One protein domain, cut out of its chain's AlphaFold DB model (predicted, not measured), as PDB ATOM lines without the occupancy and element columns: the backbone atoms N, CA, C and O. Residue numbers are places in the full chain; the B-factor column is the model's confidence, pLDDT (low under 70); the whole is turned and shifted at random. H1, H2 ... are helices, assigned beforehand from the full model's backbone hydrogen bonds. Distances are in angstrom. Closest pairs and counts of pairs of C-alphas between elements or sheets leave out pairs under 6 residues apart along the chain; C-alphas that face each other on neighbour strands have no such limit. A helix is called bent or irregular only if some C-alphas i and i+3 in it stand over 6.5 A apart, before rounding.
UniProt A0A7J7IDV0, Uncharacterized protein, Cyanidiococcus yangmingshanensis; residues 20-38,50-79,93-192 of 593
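This is residues 20 to 38, 50 to 79 and 93 to 192 of the 593 residues of an uncharacterized protein of Cyanidiococcus yangmingshanensis (UniProt A0A7J7IDV0). A helical bundle, its helices packed alongside one another, has H2, H3, H5 and the long arm H4b as a four-sided core; H1 packs on H2 and H3 at one side, and H6 folds back along H5 at the opposite side. The short arm H4a slants off H4b and packs on H2 and the end of H5. The printed part has 149 residues with six named helices, H1 to H6 in chain order, and no named strand: all helix. It is compact, with a radius of gyration of the C-alphas of 15.6 A and spans of 50 by 37 by 22 A.

H4, residues 116 to 147, was assigned as one helix by its hydrogen bonds but is bent: C-alphas 125 and 128 are 8.2 A apart. Its arms are H4a, 116 to 125, and H4b, 128 to 147, 29.7 A long, ending at (49.220, 130.523, 204.822). H2, residues 50 to 78, is 42.1 A long; H5, 149 to 172, 34.9 A; H3, 93 to 111, 27.0 A; H6, 176 to 192, 25.1 A; and H1, 21 to 37, 24.5 A, from (70.898, 149.858, 184.342).

H4b touches H2 at a shallow tilt of 21 degrees, the same way, closest at C-alphas 74 and 137, 6.3 A. H4b and H5 form a helical hairpin, C-alphas 145 and 151 closest at 4.9 A. H3 touches H5, C-alphas 108 and 168 closest at 5.7 A. H5 and H6 form another, C-alphas 163 and 183 closest at 4.3 A. H1 and H6 are apart. Every O i to N i+4 pair is within hydrogen-bond range in H1, H2, H3 and H4a; H4b has 15 of 16, H5 16 of 20, H6 10 of 13.

C-alphas 38 and 147 are farthest apart, 51.5 A. Residues 39 to 49 and 80 to 92 are not printed, with C-alpha gaps of 15.6 A and 14.3 A. No link printed whole is long. Residues 174 to 182 are among the 16 under pLDDT 70.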
ATOM      1  N   SER A  20      72.655 148.132 180.160       69.88
ATOM      2  CA  SER A  20      71.652 147.802 181.172       69.88
ATOM      3  C   SER A  20      71.897 148.640 182.432       69.88
ATOM      4  O   SER A  20      73.046 148.928 182.789       69.88
ATOM      5  N   SER A  21      70.822 149.058 183.108       73.12
ATOM      6  CA  SER A  21      70.898 149.858 184.342       73.12
ATOM      7  C   SER A  21      71.861 149.245 185.368       73.12
ATOM      8  O   SER A  21      72.571 149.971 186.067       73.12
ATOM      9  N   TRP A  22      71.946 147.913 185.379       80.44
ATOM     10  CA  TRP A  22      72.879 147.126 186.172       80.44
ATOM     11  C   TRP A  22      74.348 147.279 185.757       80.44
ATOM     12  O   TRP A  22      75.188 147.553 186.611       80.44
ATOM     13  N   LEU A  23      74.677 147.176 184.464       81.25
ATOM     14  CA  LEU A  23      76.052 147.355 183.980       81.25
ATOM     15  C   LEU A  23      76.576 148.757 184.319       81.25
ATOM     16  O   LEU A  23      77.714 148.916 184.752       81.25
ATOM     17  N   GLN A  24      75.726 149.774 184.193       84.06
ATOM     18  CA  GLN A  24      76.088 151.134 184.587       84.06
ATOM     19  C   GLN A  24      76.330 151.254 186.099       84.06
ATOM     20  O   GLN A  24      77.258 151.942 186.516       84.06
ATOM     21  N   LEU A  25      75.528 150.574 186.928       84.38
ATOM     22  CA  LEU A  25      75.727 150.534 188.378       84.38
ATOM     23  C   LEU A  25      77.046 149.834 188.743       84.38
ATOM     24  O   LEU A  25      77.788 150.330 189.587       84.38
ATOM     25  N   GLN A  26      77.377 148.730 188.071       86.12
ATOM     26  CA  GLN A  26      78.647 148.023 188.255       86.12
ATOM     27  C   GLN A  26      79.857 148.881 187.868       86.12
ATOM     28  O   GLN A  26      80.848 148.900 188.597       86.12
ATOM     29  N   LEU A  27      79.784 149.599 186.743       85.38
ATOM     30  CA  LEU A  27      80.848 150.508 186.310       85.38
ATOM     31  C   LEU A  27      81.035 151.665 187.297       85.38
ATOM     32  O   LEU A  27      82.169 151.973 187.661       85.38
ATOM     33  N   LEU A  28      79.934 152.247 187.790       86.88
ATOM     34  CA  LEU A  28      79.978 153.274 188.833       86.88
ATOM     35  C   LEU A  28      80.631 152.748 190.116       86.88
ATOM     36  O   LEU A  28      81.515 153.413 190.650       86.88
ATOM     37  N   TYR A  29      80.256 151.549 190.576       88.25
ATOM     38  CA  TYR A  29      80.897 150.922 191.734       88.25
ATOM     39  C   TYR A  29      82.396 150.715 191.510       88.25
ATOM     40  O   TYR A  29      83.184 151.079 192.371       88.25
ATOM     41  N   ARG A  30      82.809 150.158 190.363       86.56
ATOM     42  CA  ARG A  30      84.230 149.906 190.067       86.56
ATOM     43  C   ARG A  30      85.054 151.193 190.067       86.56
ATOM     44  O   ARG A  30      86.135 151.197 190.648       86.56
ATOM     45  N   GLY A  31      84.532 152.267 189.470       85.50
ATOM     46  CA  GLY A  31      85.175 153.584 189.495       85.50
ATOM     47  C   GLY A  31      85.325 154.116 190.919       85.50
ATOM     48  O   GLY A  31      86.437 154.380 191.367       85.50
ATOM     49  N   LEU A  32      84.221 154.159 191.673       84.75
ATOM     50  CA  LEU A  32      84.213 154.617 193.066       84.75
ATOM     51  C   LEU A  32      85.117 153.772 193.975       84.75
ATOM     52  O   LEU A  32      85.809 154.309 194.836       84.75
ATOM     53  N   TRP A  33      85.135 152.454 193.782       86.50
ATOM     54  CA  TRP A  33      85.970 151.535 194.547       86.50
ATOM     55  C   TRP A  33      87.457 151.743 194.256       86.50
ATOM     56  O   TRP A  33      88.252 151.801 195.191       86.50
ATOM     57  N   SER A  34      87.826 151.927 192.984       83.88
ATOM     58  CA  SER A  34      89.198 152.261 192.582       83.88
ATOM     59  C   SER A  34      89.667 153.570 193.224       83.88
ATOM     60  O   SER A  34      90.717 153.603 193.855       83.88
ATOM     61  N   GLU A  35      88.836 154.617 193.175       84.31
ATOM     62  CA  GLU A  35      89.112 155.917 193.811       84.31
ATOM     63  C   GLU A  35      89.242 155.829 195.339       84.31
ATOM     64  O   GLU A  35      89.916 156.649 195.960       84.31
ATOM     65  N   THR A  36      88.572 154.850 195.950       80.25
ATOM     66  CA  THR A  36      88.607 154.618 197.398       80.25
ATOM     67  C   THR A  36      89.868 153.859 197.818       80.25
ATOM     68  O   THR A  36      90.435 154.157 198.865       80.25
ATOM     69  N   LEU A  37      90.324 152.891 197.015       76.81
ATOM     70  CA  LEU A  37      91.550 152.127 197.282       76.81
ATOM     71  C   LEU A  37      92.823 152.892 196.909       76.81
ATOM     72  O   LEU A  37      93.832 152.783 197.603       76.81
ATOM     73  N   HIS A  38      92.769 153.662 195.826       78.44
ATOM     74  CA  HIS A  38      93.886 154.422 195.282       78.44
ATOM     75  C   HIS A  38      93.477 155.892 195.151       78.44
ATOM     76  O   HIS A  38      93.210 156.367 194.043       78.44
ATOM     77  N   GLY A  50      83.565 165.831 191.282       85.06
ATOM     78  CA  GLY A  50      83.282 164.696 190.402       85.06
ATOM     79  C   GLY A  50      83.019 163.395 191.167       85.06
ATOM     80  O   GLY A  50      82.057 162.681 190.865       85.06
ATOM     81  N   ARG A  51      83.818 163.104 192.202       84.50
ATOM     82  CA  ARG A  51      83.611 161.950 193.089       84.50
ATOM     83  C   ARG A  51      82.274 162.049 193.818       84.50
ATOM     84  O   ARG A  51      81.503 161.090 193.802       84.50
ATOM     85  N   GLN A  52      81.939 163.215 194.373       83.50
ATOM     86  CA  GLN A  52      80.640 163.437 195.013       83.50
ATOM     87  C   GLN A  52      79.468 163.212 194.050       83.50
ATOM     88  O   GLN A  52      78.459 162.621 194.440       83.50
ATOM     89  N   GLN A  53      79.580 163.647 192.793       86.50
ATOM     90  CA  GLN A  53      78.543 163.414 191.790       86.50
ATOM     91  C   GLN A  53      78.378 161.921 191.475       86.50
ATOM     92  O   GLN A  53      77.248 161.426 191.450       86.50
ATOM     93  N   ARG A  54      79.480 161.177 191.301       88.31
ATOM     94  CA  ARG A  54      79.443 159.717 191.095       88.31
ATOM     95  C   ARG A  54      78.840 158.982 192.293       88.31
ATOM     96  O   ARG A  54      77.999 158.108 192.096       88.31
ATOM     97  N   LEU A  55      79.198 159.379 193.517       83.06
ATOM     98  CA  LEU A  55      78.625 158.842 194.757       83.06
ATOM     99  C   LEU A  55      77.101 159.057 194.809       83.06
ATOM    100  O   LEU A  55      76.353 158.107 195.044       83.06
ATOM    101  N   ARG A  56      76.613 160.273 194.515       85.31
ATOM    102  CA  ARG A  56      75.165 160.567 194.469       85.31
ATOM    103  C   ARG A  56      74.438 159.738 193.411       85.31
ATOM    104  O   ARG A  56      73.388 159.167 193.702       85.31
ATOM    105  N   LEU A  57      74.995 159.644 192.202       87.88
ATOM    106  CA  LEU A  57      74.420 158.840 191.118       87.88
ATOM    107  C   LEU A  57      74.340 157.358 191.498       87.88
ATOM    108  O   LEU A  57      73.330 156.706 191.226       87.88
ATOM    109  N   PHE A  58      75.376 156.828 192.151       88.06
ATOM    110  CA  PHE A  58      75.373 155.455 192.641       88.06
ATOM    111  C   PHE A  58      74.290 155.233 193.701       88.06
ATOM    112  O   PHE A  58      73.517 154.283 193.576       88.06
ATOM    113  N   ALA A  59      74.159 156.123 194.690       84.69
ATOM    114  CA  ALA A  59      73.128 156.025 195.725       84.69
ATOM    115  C   ALA A  59      71.702 156.065 195.138       84.69
ATOM    116  O   ALA A  59      70.869 155.216 195.461       84.69
ATOM    117  N   GLN A  60      71.428 156.988 194.209       86.19
ATOM    118  CA  GLN A  60      70.126 157.094 193.533       86.19
ATOM    119  C   GLN A  60      69.769 155.823 192.749       86.19
ATOM    120  O   GLN A  60      68.644 155.328 192.828       86.19
ATOM    121  N   ARG A  61      70.734 155.268 192.009       87.31
ATOM    122  CA  ARG A  61      70.537 154.037 191.230       87.31
ATOM    123  C   ARG A  61      70.374 152.816 192.127       87.31
ATOM    124  O   ARG A  61      69.506 151.994 191.861       87.31
ATOM    125  N   SER A  62      71.144 152.740 193.212       87.00
ATOM    126  CA  SER A  62      71.016 151.696 194.235       87.00
ATOM    127  C   SER A  62      69.607 151.687 194.818       87.00
ATOM    128  O   SER A  62      68.935 150.658 194.816       87.00
ATOM    129  N   ARG A  63      69.103 152.864 195.207       86.19
ATOM    130  CA  ARG A  63      67.725 153.034 195.668       86.19
ATOM    131  C   ARG A  63      66.710 152.567 194.630       86.19
ATOM    132  O   ARG A  63      65.806 151.812 194.966       86.19
ATOM    133  N   ALA A  64      66.847 152.976 193.369       85.12
ATOM    134  CA  ALA A  64      65.927 152.560 192.311       85.12
ATOM    135  C   ALA A  64      65.885 151.031 192.124       85.12
ATOM    136  O   ALA A  64      64.803 150.471 191.928       85.12
ATOM    137  N   VAL A  65      67.035 150.355 192.228       84.94
ATOM    138  CA  VAL A  65      67.119 148.887 192.172       84.94
ATOM    139  C   VAL A  65      66.390 148.264 193.358       84.94
ATOM    140  O   VAL A  65      65.475 147.478 193.130       84.94
ATOM    141  N   ILE A  66      66.695 148.672 194.596       86.69
ATOM    142  CA  ILE A  66      66.066 148.100 195.802       86.69
ATOM    143  C   ILE A  66      64.539 148.261 195.761       86.69
ATOM    144  O   ILE A  66      63.808 147.302 195.990       86.69
ATOM    145  N   ARG A  67      64.043 149.437 195.367       87.00
ATOM    146  CA  ARG A  67      62.600 149.692 195.206       87.00
ATOM    147  C   ARG A  67      61.948 148.828 194.139       87.00
ATOM    148  O   ARG A  67      60.786 148.446 194.246       87.00
ATOM    149  N   THR A  68      62.662 148.584 193.047       85.25
ATOM    150  CA  THR A  68      62.173 147.716 191.972       85.25
ATOM    151  C   THR A  68      62.129 146.269 192.442       85.25
ATOM    152  O   THR A  68      61.169 145.571 192.124       85.25
ATOM    153  N   CYS A  69      63.102 145.844 193.253       85.88
ATOM    154  CA  CYS A  69      63.079 144.542 193.903       85.88
ATOM    155  C   CYS A  69      61.880 144.415 194.847       85.88
ATOM    156  O   CYS A  69      61.078 143.515 194.638       85.88
ATOM    157  N   CYS A  70      61.690 145.352 195.787       86.75
ATOM    158  CA  CYS A  70      60.553 145.339 196.719       86.75
ATOM    159  C   CYS A  70      59.214 145.259 195.972       86.75
ATOM    160  O   CYS A  70      58.400 144.386 196.245       86.75
ATOM    161  N   ARG A  71      59.007 146.105 194.951       85.62
ATOM    162  CA  ARG A  71      57.773 146.081 194.145       85.62
ATOM    163  C   ARG A  71      57.551 144.747 193.434       85.62
ATOM    164  O   ARG A  71      56.429 144.256 193.430       85.62
ATOM    165  N   ARG A  72      58.593 144.157 192.844       83.62
ATOM    166  CA  ARG A  72      58.477 142.865 192.149       83.62
ATOM    167  C   ARG A  72      58.231 141.702 193.103       83.62
ATOM    168  O   ARG A  72      57.480 140.806 192.745       83.62
ATOM    169  N   VAL A  73      58.817 141.743 194.300       82.12
ATOM    170  CA  VAL A  73      58.532 140.785 195.376       82.12
ATOM    171  C   VAL A  73      57.051 140.861 195.737       82.12
ATOM    172  O   VAL A  73      56.353 139.863 195.629       82.12
ATOM    173  N   ARG A  74      56.528 142.057 196.033       80.25
ATOM    174  CA  ARG A  74      55.099 142.227 196.347       80.25
ATOM    175  C   ARG A  74      54.186 141.788 195.210       80.25
ATOM    176  O   ARG A  74      53.188 141.132 195.456       80.25
ATOM    177  N   GLN A  75      54.530 142.104 193.961       79.44
ATOM    178  CA  GLN A  75      53.751 141.671 192.795       79.44
ATOM    179  C   GLN A  75      53.711 140.147 192.653       79.44
ATOM    180  O   GLN A  75      52.644 139.599 192.388       79.44
ATOM    181  N   ARG A  76      54.849 139.469 192.857       73.75
ATOM    182  CA  ARG A  76      54.935 138.000 192.860       73.75
ATOM    183  C   ARG A  76      54.048 137.399 193.955       73.75
ATOM    184  O   ARG A  76      53.348 136.428 193.710       73.75
ATOM    185  N   VAL A  77      54.041 138.022 195.130       68.12
ATOM    186  CA  VAL A  77      53.351 137.530 196.329       68.12
ATOM    187  C   VAL A  77      51.842 137.801 196.303       68.12
ATOM    188  O   VAL A  77      51.057 136.928 196.657       68.12
ATOM    189  N   LEU A  78      51.416 138.988 195.864       67.88
ATOM    190  CA  LEU A  78      50.008 139.409 195.850       67.88
ATOM    191  C   LEU A  78      49.221 138.860 194.649       67.88
ATOM    192  O   LEU A  78      47.994 138.776 194.706       67.88
ATOM    193  N   HIS A  79      49.898 138.472 193.565       66.81
ATOM    194  CA  HIS A  79      49.254 137.949 192.357       66.81
ATOM    195  C   HIS A  79      49.792 136.568 191.949       66.81
ATOM    196  O   HIS A  79      50.304 136.414 190.840       66.81
ATOM    197  N   TRP A  93      63.339 135.925 188.712       73.12
ATOM    198  CA  TRP A  93      63.300 136.070 190.169       73.12
ATOM    199  C   TRP A  93      64.683 135.854 190.794       73.12
ATOM    200  O   TRP A  93      65.211 136.748 191.459       73.12
ATOM    201  N   ILE A  94      65.333 134.736 190.457       77.69
ATOM    202  CA  ILE A  94      66.690 134.411 190.917       77.69
ATOM    203  C   ILE A  94      67.680 135.514 190.519       77.69
ATOM    204  O   ILE A  94      68.473 135.977 191.341       77.69
ATOM    205  N   ARG A  95      67.610 136.003 189.270       81.81
ATOM    206  CA  ARG A  95      68.460 137.112 188.799       81.81
ATOM    207  C   ARG A  95      68.248 138.391 189.607       81.81
ATOM    208  O   ARG A  95      69.223 139.045 189.967       81.81
ATOM    209  N   LEU A  96      67.000 138.737 189.917       81.94
ATOM    210  CA  LEU A  96      66.667 139.932 190.691       81.94
ATOM    211  C   LEU A  96      67.227 139.873 192.121       81.94
ATOM    212  O   LEU A  96      67.819 140.847 192.588       81.94
ATOM    213  N   LEU A  97      67.078 138.734 192.800       82.81
ATOM    214  CA  LEU A  97      67.632 138.531 194.140       82.81
ATOM    215  C   LEU A  97      69.166 138.501 194.136       82.81
ATOM    216  O   LEU A  97      69.791 139.014 195.067       82.81
ATOM    217  N   ALA A  98      69.780 137.940 193.091       83.38
ATOM    218  CA  ALA A  98      71.230 137.935 192.916       83.38
ATOM    219  C   ALA A  98      71.793 139.347 192.682       83.38
ATOM    220  O   ALA A  98      72.844 139.695 193.223       83.38
ATOM    221  N   ASP A  99      71.100 140.180 191.906       84.25
ATOM    222  CA  ASP A  99      71.503 141.569 191.683       84.25
ATOM    223  C   ASP A  99      71.316 142.422 192.947       84.25
ATOM    224  O   ASP A  99      72.200 143.216 193.279       84.25
ATOM    225  N   LEU A 100      70.242 142.206 193.717       87.81
ATOM    226  CA  LEU A 100      70.074 142.842 195.028       87.81
ATOM    227  C   LEU A 100      71.205 142.455 195.990       87.81
ATOM    228  O   LEU A 100      71.814 143.326 196.606       87.81
ATOM    229  N   ASP A 101      71.547 141.172 196.079       86.44
ATOM    230  CA  ASP A 101      72.643 140.705 196.932       86.44
ATOM    231  C   ASP A 101      74.003 141.316 196.530       86.44
ATOM    232  O   ASP A 101      74.764 141.812 197.368       86.44
ATOM    233  N   ARG A 102      74.307 141.372 195.227       87.88
ATOM    234  CA  ARG A 102      75.513 142.054 194.723       87.88
ATOM    235  C   ARG A 102      75.520 143.537 195.086       87.88
ATOM    236  O   ARG A 102      76.561 144.059 195.484       87.88
ATOM    237  N   LEU A 103      74.375 144.208 194.966       88.12
ATOM    238  CA  LEU A 103      74.233 145.617 195.314       88.12
ATOM    239  C   LEU A 103      74.505 145.859 196.802       88.12
ATOM    240  O   LEU A 103      75.275 146.756 197.140       88.12
ATOM    241  N   LEU A 104      73.921 145.043 197.682       87.50
ATOM    242  CA  LEU A 104      74.141 145.128 199.127       87.50
ATOM    243  C   LEU A 104      75.616 144.901 199.478       87.50
ATOM    244  O   LEU A 104      76.184 145.641 200.282       87.50
ATOM    245  N   ARG A 105      76.291 143.959 198.803       86.62
ATOM    246  CA  ARG A 105      77.742 143.754 198.952       86.62
ATOM    247  C   ARG A 105      78.564 144.967 198.509       86.62
ATOM    248  O   ARG A 105      79.537 145.304 199.184       86.62
ATOM    249  N   TYR A 106      78.195 145.616 197.405       88.00
ATOM    250  CA  TYR A 106      78.846 146.844 196.940       88.00
ATOM    251  C   TYR A 106      78.656 148.001 197.919       88.00
ATOM    252  O   TYR A 106      79.636 148.651 198.279       88.00
ATOM    253  N   LEU A 107      77.425 148.209 198.395       85.69
ATOM    254  CA  LEU A 107      77.105 149.220 199.401       85.69
ATOM    255  C   LEU A 107      77.919 148.999 200.673       85.69
ATOM    256  O   LEU A 107      78.606 149.910 201.117       85.69
ATOM    257  N   ARG A 108      77.926 147.771 201.203       85.44
ATOM    258  CA  ARG A 108      78.674 147.430 202.418       85.44
ATOM    259  C   ARG A 108      80.169 147.717 202.281       85.44
ATOM    260  O   ARG A 108      80.761 148.302 203.181       85.44
ATOM    261  N   LYS A 109      80.786 147.318 201.161       84.94
ATOM    262  CA  LYS A 109      82.218 147.555 200.910       84.94
ATOM    263  C   LYS A 109      82.543 149.041 200.832       84.94
ATOM    264  O   LYS A 109      83.517 149.471 201.439       84.94
ATOM    265  N   LEU A 110      81.739 149.796 200.083       83.44
ATOM    266  CA  LEU A 110      81.962 151.221 199.880       83.44
ATOM    267  C   LEU A 110      81.778 151.994 201.192       83.44
ATOM    268  O   LEU A 110      82.684 152.719 201.582       83.44
ATOM    269  N   LEU A 111      80.655 151.787 201.889       82.81
ATOM    270  CA  LEU A 111      80.324 152.487 203.136       82.81
ATOM    271  C   LEU A 111      81.349 152.236 204.242       82.81
ATOM    272  O   LEU A 111      81.715 153.170 204.938       82.81
ATOM    273  N   ALA A 112      81.893 151.020 204.344       79.62
ATOM    274  CA  ALA A 112      82.950 150.698 205.306       79.62
ATOM    275  C   ALA A 112      84.265 151.483 205.095       79.62
ATOM    276  O   ALA A 112      85.201 151.338 205.876       79.62
ATOM    277  N   ARG A 113      84.380 152.251 204.006       81.44
ATOM    278  CA  ARG A 113      85.567 153.032 203.630       81.44
ATOM    279  C   ARG A 113      85.269 154.526 203.449       81.44
ATOM    280  O   ARG A 113      86.196 155.269 203.131       81.44
ATOM    281  N   LEU A 114      84.010 154.952 203.576       78.50
ATOM    282  CA  LEU A 114      83.645 156.368 203.497       78.50
ATOM    283  C   LEU A 114      83.937 157.063 204.828       78.50
ATOM    284  O   LEU A 114      83.961 156.426 205.881       78.50
ATOM    285  N   ASP A 115      84.145 158.377 204.782       80.12
ATOM    286  CA  ASP A 115      84.238 159.171 206.004       80.12
ATOM    287  C   ASP A 115      82.854 159.370 206.660       80.12
ATOM    288  O   ASP A 115      81.798 159.085 206.080       80.12
ATOM    289  N   VAL A 116      82.853 159.857 207.903       77.62
ATOM    290  CA  VAL A 116      81.634 160.058 208.704       77.62
ATOM    291  C   VAL A 116      80.659 161.029 208.020       77.62
ATOM    292  O   VAL A 116      79.445 160.808 208.045       77.62
ATOM    293  N   HIS A 117      81.164 162.077 207.366       78.00
ATOM    294  CA  HIS A 117      80.341 163.096 206.712       78.00
ATOM    295  C   HIS A 117      79.675 162.571 205.431       78.00
ATOM    296  O   HIS A 117      78.489 162.824 205.188       78.00
ATOM    297  N   GLU A 118      80.409 161.818 204.616       78.62
ATOM    298  CA  GLU A 118      79.905 161.123 203.437       78.62
ATOM    299  C   GLU A 118      78.857 160.080 203.840       78.62
ATOM    300  O   GLU A 118      77.787 160.019 203.229       78.62
ATOM    301  N   THR A 119      79.105 159.343 204.921       78.62
ATOM    302  CA  THR A 119      78.196 158.321 205.461       78.62
ATOM    303  C   THR A 119      76.871 158.923 205.937       78.62
ATOM    304  O   THR A 119      75.809 158.503 205.477       78.62
ATOM    305  N   GLN A 120      76.900 159.999 206.734       78.06
ATOM    306  CA  GLN A 120      75.691 160.724 207.166       78.06
ATOM    307  C   GLN A 120      74.889 161.310 205.994       78.06
ATOM    308  O   GLN A 120      73.660 161.438 206.043       78.06
ATOM    309  N   ARG A 121      75.571 161.716 204.917       78.56
ATOM    310  CA  ARG A 121      74.909 162.205 203.704       78.56
ATOM    311  C   ARG A 121      74.219 161.069 202.953       78.56
ATOM    312  O   ARG A 121      73.137 161.272 202.404       78.56
ATOM    313  N   TRP A 122      74.831 159.890 202.926       81.38
ATOM    314  CA  TRP A 122      74.259 158.688 202.327       81.38
ATOM    315  C   TRP A 122      73.090 158.128 203.127       81.38
ATOM    316  O   TRP A 122      72.097 157.741 202.512       81.38
ATOM    317  N   ALA A 123      73.160 158.183 204.459       76.81
ATOM    318  CA  ALA A 123      72.066 157.824 205.357       76.81
ATOM    319  C   ALA A 123      70.784 158.569 204.957       76.81
ATOM    320  O   ALA A 123      69.780 157.965 204.586       76.81
ATOM    321  N   ARG A 124      70.871 159.895 204.802       75.69
ATOM    322  CA  ARG A 124      69.748 160.729 204.333       75.69
ATOM    323  C   ARG A 124      69.217 160.365 202.939       75.69
ATOM    324  O   ARG A 124      68.037 160.565 202.663       75.69
ATOM    325  N   MET A 125      70.056 159.849 202.040       74.56
ATOM    326  CA  MET A 125      69.637 159.478 200.678       74.56
ATOM    327  C   MET A 125      68.973 158.093 200.598       74.56
ATOM    328  O   MET A 125      68.147 157.868 199.702       74.56
ATOM    329  N   LEU A 126      69.347 157.182 201.502       73.00
ATOM    330  CA  LEU A 126      69.016 155.757 201.446       73.00
ATOM    331  C   LEU A 126      68.035 155.298 202.538       73.00
ATOM    332  O   LEU A 126      67.203 154.443 202.259       73.00
ATOM    333  N   GLU A 127      68.103 155.838 203.750       68.12
ATOM    334  CA  GLU A 127      67.701 155.097 204.950       68.12
ATOM    335  C   GLU A 127      66.190 155.078 205.232       68.12
ATOM    336  O   GLU A 127      65.657 153.992 205.448       68.12
ATOM    337  N   SER A 128      65.466 156.207 205.175       64.81
ATOM    338  CA  SER A 128      64.083 156.205 205.698       64.81
ATOM    339  C   SER A 128      63.101 155.443 204.797       64.81
ATOM    340  O   SER A 128      62.539 154.431 205.192       64.81
ATOM    341  N   ARG A 129      62.956 155.841 203.527       72.38
ATOM    342  CA  ARG A 129      61.924 155.242 202.657       72.38
ATOM    343  C   ARG A 129      62.237 153.816 202.198       72.38
ATOM    344  O   ARG A 129      61.314 153.094 201.856       72.38
ATOM    345  N   ILE A 130      63.508 153.415 202.117       81.94
ATOM    346  CA  ILE A 130      63.854 152.054 201.666       81.94
ATOM    347  C   ILE A 130      63.624 151.045 202.787       81.94
ATOM    348  O   ILE A 130      63.118 149.959 202.523       81.94
ATOM    349  N   THR A 131      63.973 151.401 204.022       83.06
ATOM    350  CA  THR A 131      63.793 150.513 205.173       83.06
ATOM    351  C   THR A 131      62.317 150.205 205.385       83.06
ATOM    352  O   THR A 131      61.965 149.032 205.469       83.06
ATOM    353  N   ASP A 132      61.451 151.220 205.336       83.75
ATOM    354  CA  ASP A 132      60.000 151.029 205.423       83.75
ATOM    355  C   ASP A 132      59.479 150.141 204.284       83.75
ATOM    356  O   ASP A 132      58.705 149.210 204.514       83.75
ATOM    357  N   GLU A 133      59.941 150.372 203.048       85.31
ATOM    358  CA  GLU A 133      59.573 149.556 201.887       85.31
ATOM    359  C   GLU A 133      60.029 148.090 202.038       85.31
ATOM    360  O   GLU A 133      59.292 147.178 201.654       85.31
ATOM    361  N   MET A 134      61.208 147.830 202.608       87.19
ATOM    362  CA  MET A 134      61.688 146.465 202.840       87.19
ATOM    363  C   MET A 134      60.916 145.771 203.963       87.19
ATOM    364  O   MET A 134      60.514 144.630 203.767       87.19
ATOM    365  N   LEU A 135      60.657 146.450 205.086       86.56
ATOM    366  CA  LEU A 135      59.922 145.876 206.221       86.56
ATOM    367  C   LEU A 135      58.471 145.567 205.868       86.56
ATOM    368  O   LEU A 135      58.029 144.446 206.075       86.56
ATOM    369  N   THR A 136      57.775 146.497 205.218       87.56
ATOM    370  CA  THR A 136      56.398 146.253 204.754       87.56
ATOM    371  C   THR A 136      56.316 145.081 203.771       87.56
ATOM    372  O   THR A 136      55.378 144.293 203.829       87.56
ATOM    373  N   THR A 137      57.324 144.908 202.906       87.25
ATOM    374  CA  THR A 137      57.413 143.726 202.025       87.25
ATOM    375  C   THR A 137      57.642 142.438 202.823       87.25
ATOM    376  O   THR A 137      57.076 141.403 202.485       87.25
ATOM    377  N   THR A 138      58.458 142.491 203.879       89.38
ATOM    378  CA  THR A 138      58.681 141.358 204.785       89.38
ATOM    379  C   THR A 138      57.390 140.961 205.496       89.38
ATOM    380  O   THR A 138      57.030 139.793 205.447       89.38
ATOM    381  N   ASP A 139      56.648 141.913 206.066       88.19
ATOM    382  CA  ASP A 139      55.393 141.635 206.780       88.19
ATOM    383  C   ASP A 139      54.324 141.019 205.860       88.19
ATOM    384  O   ASP A 139      53.518 140.187 206.280       88.19
ATOM    385  N   GLU A 140      54.285 141.433 204.589       85.00
ATOM    386  CA  GLU A 140      53.421 140.833 203.564       85.00
ATOM    387  C   GLU A 140      53.830 139.389 203.240       85.00
ATOM    388  O   GLU A 140      52.977 138.502 203.206       85.00
ATOM    389  N   LEU A 141      55.128 139.138 203.044       84.00
ATOM    390  CA  LEU A 141      55.662 137.797 202.798       84.00
ATOM    391  C   LEU A 141      55.443 136.853 203.981       84.00
ATOM    392  O   LEU A 141      55.093 135.694 203.780       84.00
ATOM    393  N   GLU A 142      55.611 137.339 205.208       86.94
ATOM    394  CA  GLU A 142      55.413 136.549 206.424       86.94
ATOM    395  C   GLU A 142      53.958 136.117 206.596       86.94
ATOM    396  O   GLU A 142      53.693 134.942 206.857       86.94
ATOM    397  N   ARG A 143      53.001 137.023 206.358       85.06
ATOM    398  CA  ARG A 143      51.569 136.677 206.349       85.06
ATOM    399  C   ARG A 143      51.246 135.594 205.321       85.06
ATOM    400  O   ARG A 143      50.433 134.714 205.581       85.06
ATOM    401  N   MET A 144      51.906 135.633 204.169       77.56
ATOM    402  CA  MET A 144      51.707 134.655 203.100       77.56
ATOM    403  C   MET A 144      52.397 133.316 203.381       77.56
ATOM    404  O   MET A 144      51.839 132.268 203.057       77.56
ATOM    405  N   ALA A 145      53.571 133.323 204.011       79.31
ATOM    406  CA  ALA A 145      54.266 132.118 204.466       79.31
ATOM    407  C   ALA A 145      53.511 131.392 205.587       79.31
ATOM    408  O   ALA A 145      53.512 130.164 205.623       79.31
ATOM    409  N   ALA A 146      52.794 132.131 206.441       80.06
ATOM    410  CA  ALA A 146      51.890 131.540 207.428       80.06
ATOM    411  C   ALA A 146      50.717 130.780 206.779       80.06
ATOM    412  O   ALA A 146      50.181 129.851 207.372       80.06
ATOM    413  N   SER A 147      50.327 131.155 205.554       77.00
ATOM    414  CA  SER A 147      49.220 130.523 204.822       77.00
ATOM    415  C   SER A 147      49.639 129.379 203.887       77.00
ATOM    416  O   SER A 147      48.782 128.624 203.435       77.00
ATOM    417  N   SER A 148      50.931 129.255 203.554       74.69
ATOM    418  CA  SER A 148      51.429 128.261 202.593       74.69
ATOM    419  C   SER A 148      52.929 128.005 202.748       74.69
ATOM    420  O   SER A 148      53.742 128.922 202.607       74.69
ATOM    421  N   GLU A 149      53.297 126.734 202.920       72.94
ATOM    422  CA  GLU A 149      54.693 126.274 203.001       72.94
ATOM    423  C   GLU A 149      55.496 126.553 201.723       72.94
ATOM    424  O   GLU A 149      56.698 126.796 201.783       72.94
ATOM    425  N   ARG A 150      54.845 126.632 200.552       69.75
ATOM    426  CA  ARG A 150      55.531 126.957 199.283       69.75
ATOM    427  C   ARG A 150      56.188 128.339 199.288       69.75
ATOM    428  O   ARG A 150      57.099 128.580 198.505       69.75
ATOM    429  N   ASN A 151      55.740 129.236 200.164       76.62
ATOM    430  CA  ASN A 151      56.281 130.588 200.278       76.62
ATOM    431  C   ASN A 151      57.459 130.676 201.266       76.62
ATOM    432  O   ASN A 151      58.050 131.748 201.400       76.62
ATOM    433  N   HIS A 152      57.808 129.585 201.963       82.38
ATOM    434  CA  HIS A 152      58.909 129.573 202.936       82.38
ATOM    435  C   HIS A 152      60.261 129.800 202.263       82.38
ATOM    436  O   HIS A 152      61.093 130.516 202.811       82.38
ATOM    437  N   GLU A 153      60.461 129.279 201.050       83.31
ATOM    438  CA  GLU A 153      61.691 129.501 200.281       83.31
ATOM    439  C   GLU A 153      61.847 130.967 199.849       83.31
ATOM    440  O   GLU A 153      62.907 131.568 200.040       83.31
ATOM    441  N   ASP A 154      60.776 131.573 199.330       82.69
ATOM    442  CA  ASP A 154      60.783 132.982 198.923       82.69
ATOM    443  C   ASP A 154      60.968 133.914 200.136       82.69
ATOM    444  O   ASP A 154      61.716 134.896 200.058       82.69
ATOM    445  N   LEU A 155      60.354 133.586 201.280       86.25
ATOM    446  CA  LEU A 155      60.559 134.311 202.535       86.25
ATOM    447  C   LEU A 155      61.991 134.142 203.061       86.25
ATOM    448  O   LEU A 155      62.609 135.133 203.447       86.25
ATOM    449  N   TYR A 156      62.545 132.930 203.035       89.00
ATOM    450  CA  TYR A 156      63.932 132.662 203.416       89.00
ATOM    451  C   TYR A 156      64.915 133.503 202.586       89.00
ATOM    452  O   TYR A 156      65.737 134.244 203.138       89.00
ATOM    453  N   GLU A 157      64.799 133.458 201.253       89.25
ATOM    454  CA  GLU A 157      65.665 134.226 200.358       89.25
ATOM    455  C   GLU A 157      65.543 135.736 200.602       89.25
ATOM    456  O   GLU A 157      66.559 136.447 200.579       89.25
ATOM    457  N   TRP A 158      64.329 136.227 200.872       90.62
ATOM    458  CA  TRP A 158      64.072 137.627 201.200       90.62
ATOM    459  C   TRP A 158      64.696 138.034 202.540       90.62
ATOM    460  O   TRP A 158      65.424 139.031 202.588       90.62
ATOM    461  N   LEU A 159      64.495 137.249 203.603       89.69
ATOM    462  CA  LEU A 159      65.022 137.518 204.947       89.69
ATOM    463  C   LEU A 159      66.546 137.663 204.950       89.69
ATOM    464  O   LEU A 159      67.067 138.576 205.595       89.69
ATOM    465  N   LEU A 160      67.268 136.862 204.154       91.25
ATOM    466  CA  LEU A 160      68.716 137.025 203.978       91.25
ATOM    467  C   LEU A 160      69.097 138.430 203.466       91.25
ATOM    468  O   LEU A 160      70.070 139.028 203.933       91.25
ATOM    469  N   ARG A 161      68.332 138.992 202.516       92.19
ATOM    470  CA  ARG A 161      68.616 140.320 201.937       92.19
ATOM    471  C   ARG A 161      68.162 141.442 202.857       92.19
ATOM    472  O   ARG A 161      68.846 142.460 202.924       92.19
ATOM    473  N   VAL A 162      67.063 141.268 203.588       90.38
ATOM    474  CA  VAL A 162      66.629 142.240 204.606       90.38
ATOM    475  C   VAL A 162      67.651 142.297 205.742       90.38
ATOM    476  O   VAL A 162      68.035 143.391 206.152       90.38
ATOM    477  N   GLY A 163      68.171 141.150 206.191       88.44
ATOM    478  CA  GLY A 163      69.268 141.090 207.160       88.44
ATOM    479  C   GLY A 163      70.516 141.819 206.655       88.44
ATOM    480  O   GLY A 163      71.066 142.671 207.352       88.44
ATOM    481  N   ALA A 164      70.898 141.591 205.394       89.31
ATOM    482  CA  ALA A 164      72.037 142.279 204.784       89.31
ATOM    483  C   ALA A 164      71.792 143.791 204.597       89.31
ATOM    484  O   ALA A 164      72.721 144.588 204.719       89.31
ATOM    485  N   TRP A 165      70.551 144.218 204.343       89.62
ATOM    486  CA  TRP A 165      70.177 145.634 204.336       89.62
ATOM    487  C   TRP A 165      70.260 146.260 205.730       89.62
ATOM    488  O   TRP A 165      70.758 147.378 205.860       89.62
ATOM    489  N   ARG A 166      69.850 145.546 206.786       86.06
ATOM    490  CA  ARG A 166      70.025 146.009 208.174       86.06
ATOM    491  C   ARG A 166      71.499 146.210 208.516       86.06
ATOM    492  O   ARG A 166      71.833 147.221 209.123       86.06
ATOM    493  N   GLU A 167      72.386 145.331 208.047       84.00
ATOM    494  CA  GLU A 167      73.833 145.551 208.167       84.00
ATOM    495  C   GLU A 167      74.318 146.810 207.427       84.00
ATOM    496  O   GLU A 167      75.256 147.459 207.880       84.00
ATOM    497  N   VAL A 168      73.724 147.149 206.279       85.38
ATOM    498  CA  VAL A 168      74.033 148.390 205.549       85.38
ATOM    499  C   VAL A 168      73.529 149.608 206.326       85.38
ATOM    500  O   VAL A 168      74.261 150.588 206.442       85.38
ATOM    501  N   CYS A 169      72.328 149.539 206.905       82.44
ATOM    502  CA  CYS A 169      71.784 150.601 207.756       82.44
ATOM    503  C   CYS A 169      72.667 150.845 208.988       82.44
ATOM    504  O   CYS A 169      72.905 151.994 209.333       82.44
ATOM    505  N   ALA A 170      73.239 149.787 209.579       78.12
ATOM    506  CA  ALA A 170      74.250 149.887 210.642       78.12
ATOM    507  C   ALA A 170      75.366 150.871 210.307       78.12
ATOM    508  O   ALA A 170      75.712 151.754 211.091       78.12
ATOM    509  N   LEU A 171      75.933 150.676 209.113       78.06
ATOM    510  CA  LEU A 171      77.064 151.441 208.626       78.06
ATOM    511  C   LEU A 171      76.642 152.881 208.353       78.06
ATOM    512  O   LEU A 171      77.405 153.790 208.636       78.06
ATOM    513  N   LEU A 172      75.424 153.096 207.849       78.38
ATOM    514  CA  LEU A 172      74.874 154.431 207.606       78.38
ATOM    515  C   LEU A 172      74.614 155.213 208.899       78.38
ATOM    516  O   LEU A 172      74.863 156.418 208.939       78.38
ATOM    517  N   ALA A 173      74.150 154.534 209.947       72.44
ATOM    518  CA  ALA A 173      73.829 155.147 211.229       72.44
ATOM    519  C   ALA A 173      75.070 155.471 212.081       72.44
ATOM    520  O   ALA A 173      74.932 156.114 213.116       72.44
ATOM    521  N   ASN A 174      76.276 155.027 211.690       65.94
ATOM    522  CA  ASN A 174      77.478 155.017 212.544       65.94
ATOM    523  C   ASN A 174      77.238 154.368 213.925       65.94
ATOM    524  O   ASN A 174      77.961 154.636 214.882       65.94
ATOM    525  N   HIS A 175      76.230 153.499 214.020       58.38
ATOM    526  CA  HIS A 175      75.887 152.732 215.210       58.38
ATOM    527  C   HIS A 175      76.044 151.243 214.879       58.38
ATOM    528  O   HIS A 175      75.051 150.554 214.627       58.38
ATOM    529  N   PRO A 176      77.288 150.730 214.834       52.16
ATOM    530  CA  PRO A 176      77.536 149.316 214.556       52.16
ATOM    531  C   PRO A 176      76.802 148.416 215.564       52.16
ATOM    532  O   PRO A 176      76.192 147.428 215.169       52.16
ATOM    533  N   GLU A 177      76.721 148.832 216.834       42.75
ATOM    534  CA  GLU A 177      76.094 148.053 217.911       42.75
ATOM    535  C   GLU A 177      74.561 147.906 217.794       42.75
ATOM    536  O   GLU A 177      74.005 146.903 218.249       42.75
ATOM    537  N   SER A 178      73.841 148.865 217.189       42.25
ATOM    538  CA  SER A 178      72.365 148.843 217.142       42.25
ATOM    539  C   SER A 178      71.803 147.987 216.005       42.25
ATOM    540  O   SER A 178      70.650 147.556 216.053       42.25
ATOM    541  N   ALA A 179      72.599 147.722 214.973       48.50
ATOM    542  CA  ALA A 179      72.166 146.907 213.845       48.50
ATOM    543  C   ALA A 179      72.383 145.413 214.048       48.50
ATOM    544  O   ALA A 179      71.685 144.606 213.432       48.50
ATOM    545  N   ASP A 180      73.306 145.048 214.930       56.78
ATOM    546  CA  ASP A 180      73.766 143.677 215.061       56.78
ATOM    547  C   ASP A 180      72.725 142.763 215.730       56.78
ATOM    548  O   ASP A 180      72.689 141.569 215.437       56.78
ATOM    549  N   ARG A 181      71.803 143.293 216.554       60.78
ATOM    550  CA  ARG A 181      70.626 142.522 217.021       60.78
ATOM    551  C   ARG A 181      69.572 142.384 215.923       60.78
ATOM    552  O   ARG A 181      69.000 141.314 215.742       60.78
ATOM    553  N   GLY A 182      69.338 143.453 215.163       68.25
ATOM    554  CA  GLY A 182      68.308 143.500 214.125       68.25
ATOM    555  C   GLY A 182      68.593 142.579 212.938       68.25
ATOM    556  O   GLY A 182      67.701 141.856 212.502       68.25
ATOM    557  N   SER A 183      69.829 142.567 212.425       79.69
ATOM    558  CA  SER A 183      70.227 141.664 211.336       79.69
ATOM    559  C   SER A 183      70.312 140.211 211.803       79.69
ATOM    560  O   SER A 183      69.815 139.326 211.113       79.69
ATOM    561  N   THR A 184      70.871 139.961 212.994       75.06
ATOM    562  CA  THR A 184      70.973 138.604 213.558       75.06
ATOM    563  C   THR A 184      69.596 137.990 213.788       75.06
ATOM    564  O   THR A 184      69.388 136.844 213.407       75.06
ATOM    565  N   ASN A 185      68.622 138.750 214.301       76.19
ATOM    566  CA  ASN A 185      67.251 138.259 214.469       76.19
ATOM    567  C   ASN A 185      66.608 137.856 213.133       76.19
ATOM    568  O   ASN A 185      65.908 136.848 213.070       76.19
ATOM    569  N   LEU A 186      66.870 138.599 212.052       80.94
ATOM    570  CA  LEU A 186      66.370 138.254 210.717       80.94
ATOM    571  C   LEU A 186      67.027 136.984 210.166       80.94
ATOM    572  O   LEU A 186      66.346 136.172 209.545       80.94
ATOM    573  N   TYR A 187      68.321 136.779 210.418       82.88
ATOM    574  CA  TYR A 187      69.008 135.544 210.033       82.88
ATOM    575  C   TYR A 187      68.563 134.340 210.868       82.88
ATOM    576  O   TYR A 187      68.357 133.269 210.308       82.88
ATOM    577  N   MET A 188      68.335 134.516 212.172       75.12
ATOM    578  CA  MET A 188      67.742 133.486 213.033       75.12
ATOM    579  C   MET A 188      66.337 133.112 212.564       75.12
ATOM    580  O   MET A 188      66.003 131.933 212.474       75.12
ATOM    581  N   LYS A 189      65.533 134.109 212.179       79.62
ATOM    582  CA  LYS A 189      64.218 133.875 211.579       79.62
ATOM    583  C   LYS A 189      64.329 133.127 210.249       79.62
ATOM    584  O   LYS A 189      63.531 132.238 210.004       79.62
ATOM    585  N   ALA A 190      65.332 133.429 209.421       80.88
ATOM    586  CA  ALA A 190      65.591 132.685 208.188       80.88
ATOM    587  C   ALA A 190      65.950 131.211 208.468       80.88
ATOM    588  O   ALA A 190      65.418 130.326 207.806       80.88
ATOM    589  N   ILE A 191      66.780 130.936 209.481       77.75
ATOM    590  CA  ILE A 191      67.139 129.566 209.899       77.75
ATOM    591  C   ILE A 191      65.895 128.756 210.274       77.75
ATOM    592  O   ILE A 191      65.810 127.593 209.901       77.75
ATOM    593  N   ALA A 192      64.911 129.366 210.942       75.81
ATOM    594  CA  ALA A 192      63.668 128.682 211.305       75.81
ATOM    595  C   ALA A 192      62.870 128.177 210.085       75.81
ATOM    596  O   ALA A 192      62.148 127.193 210.205       75.81
TER     597      ALA A 192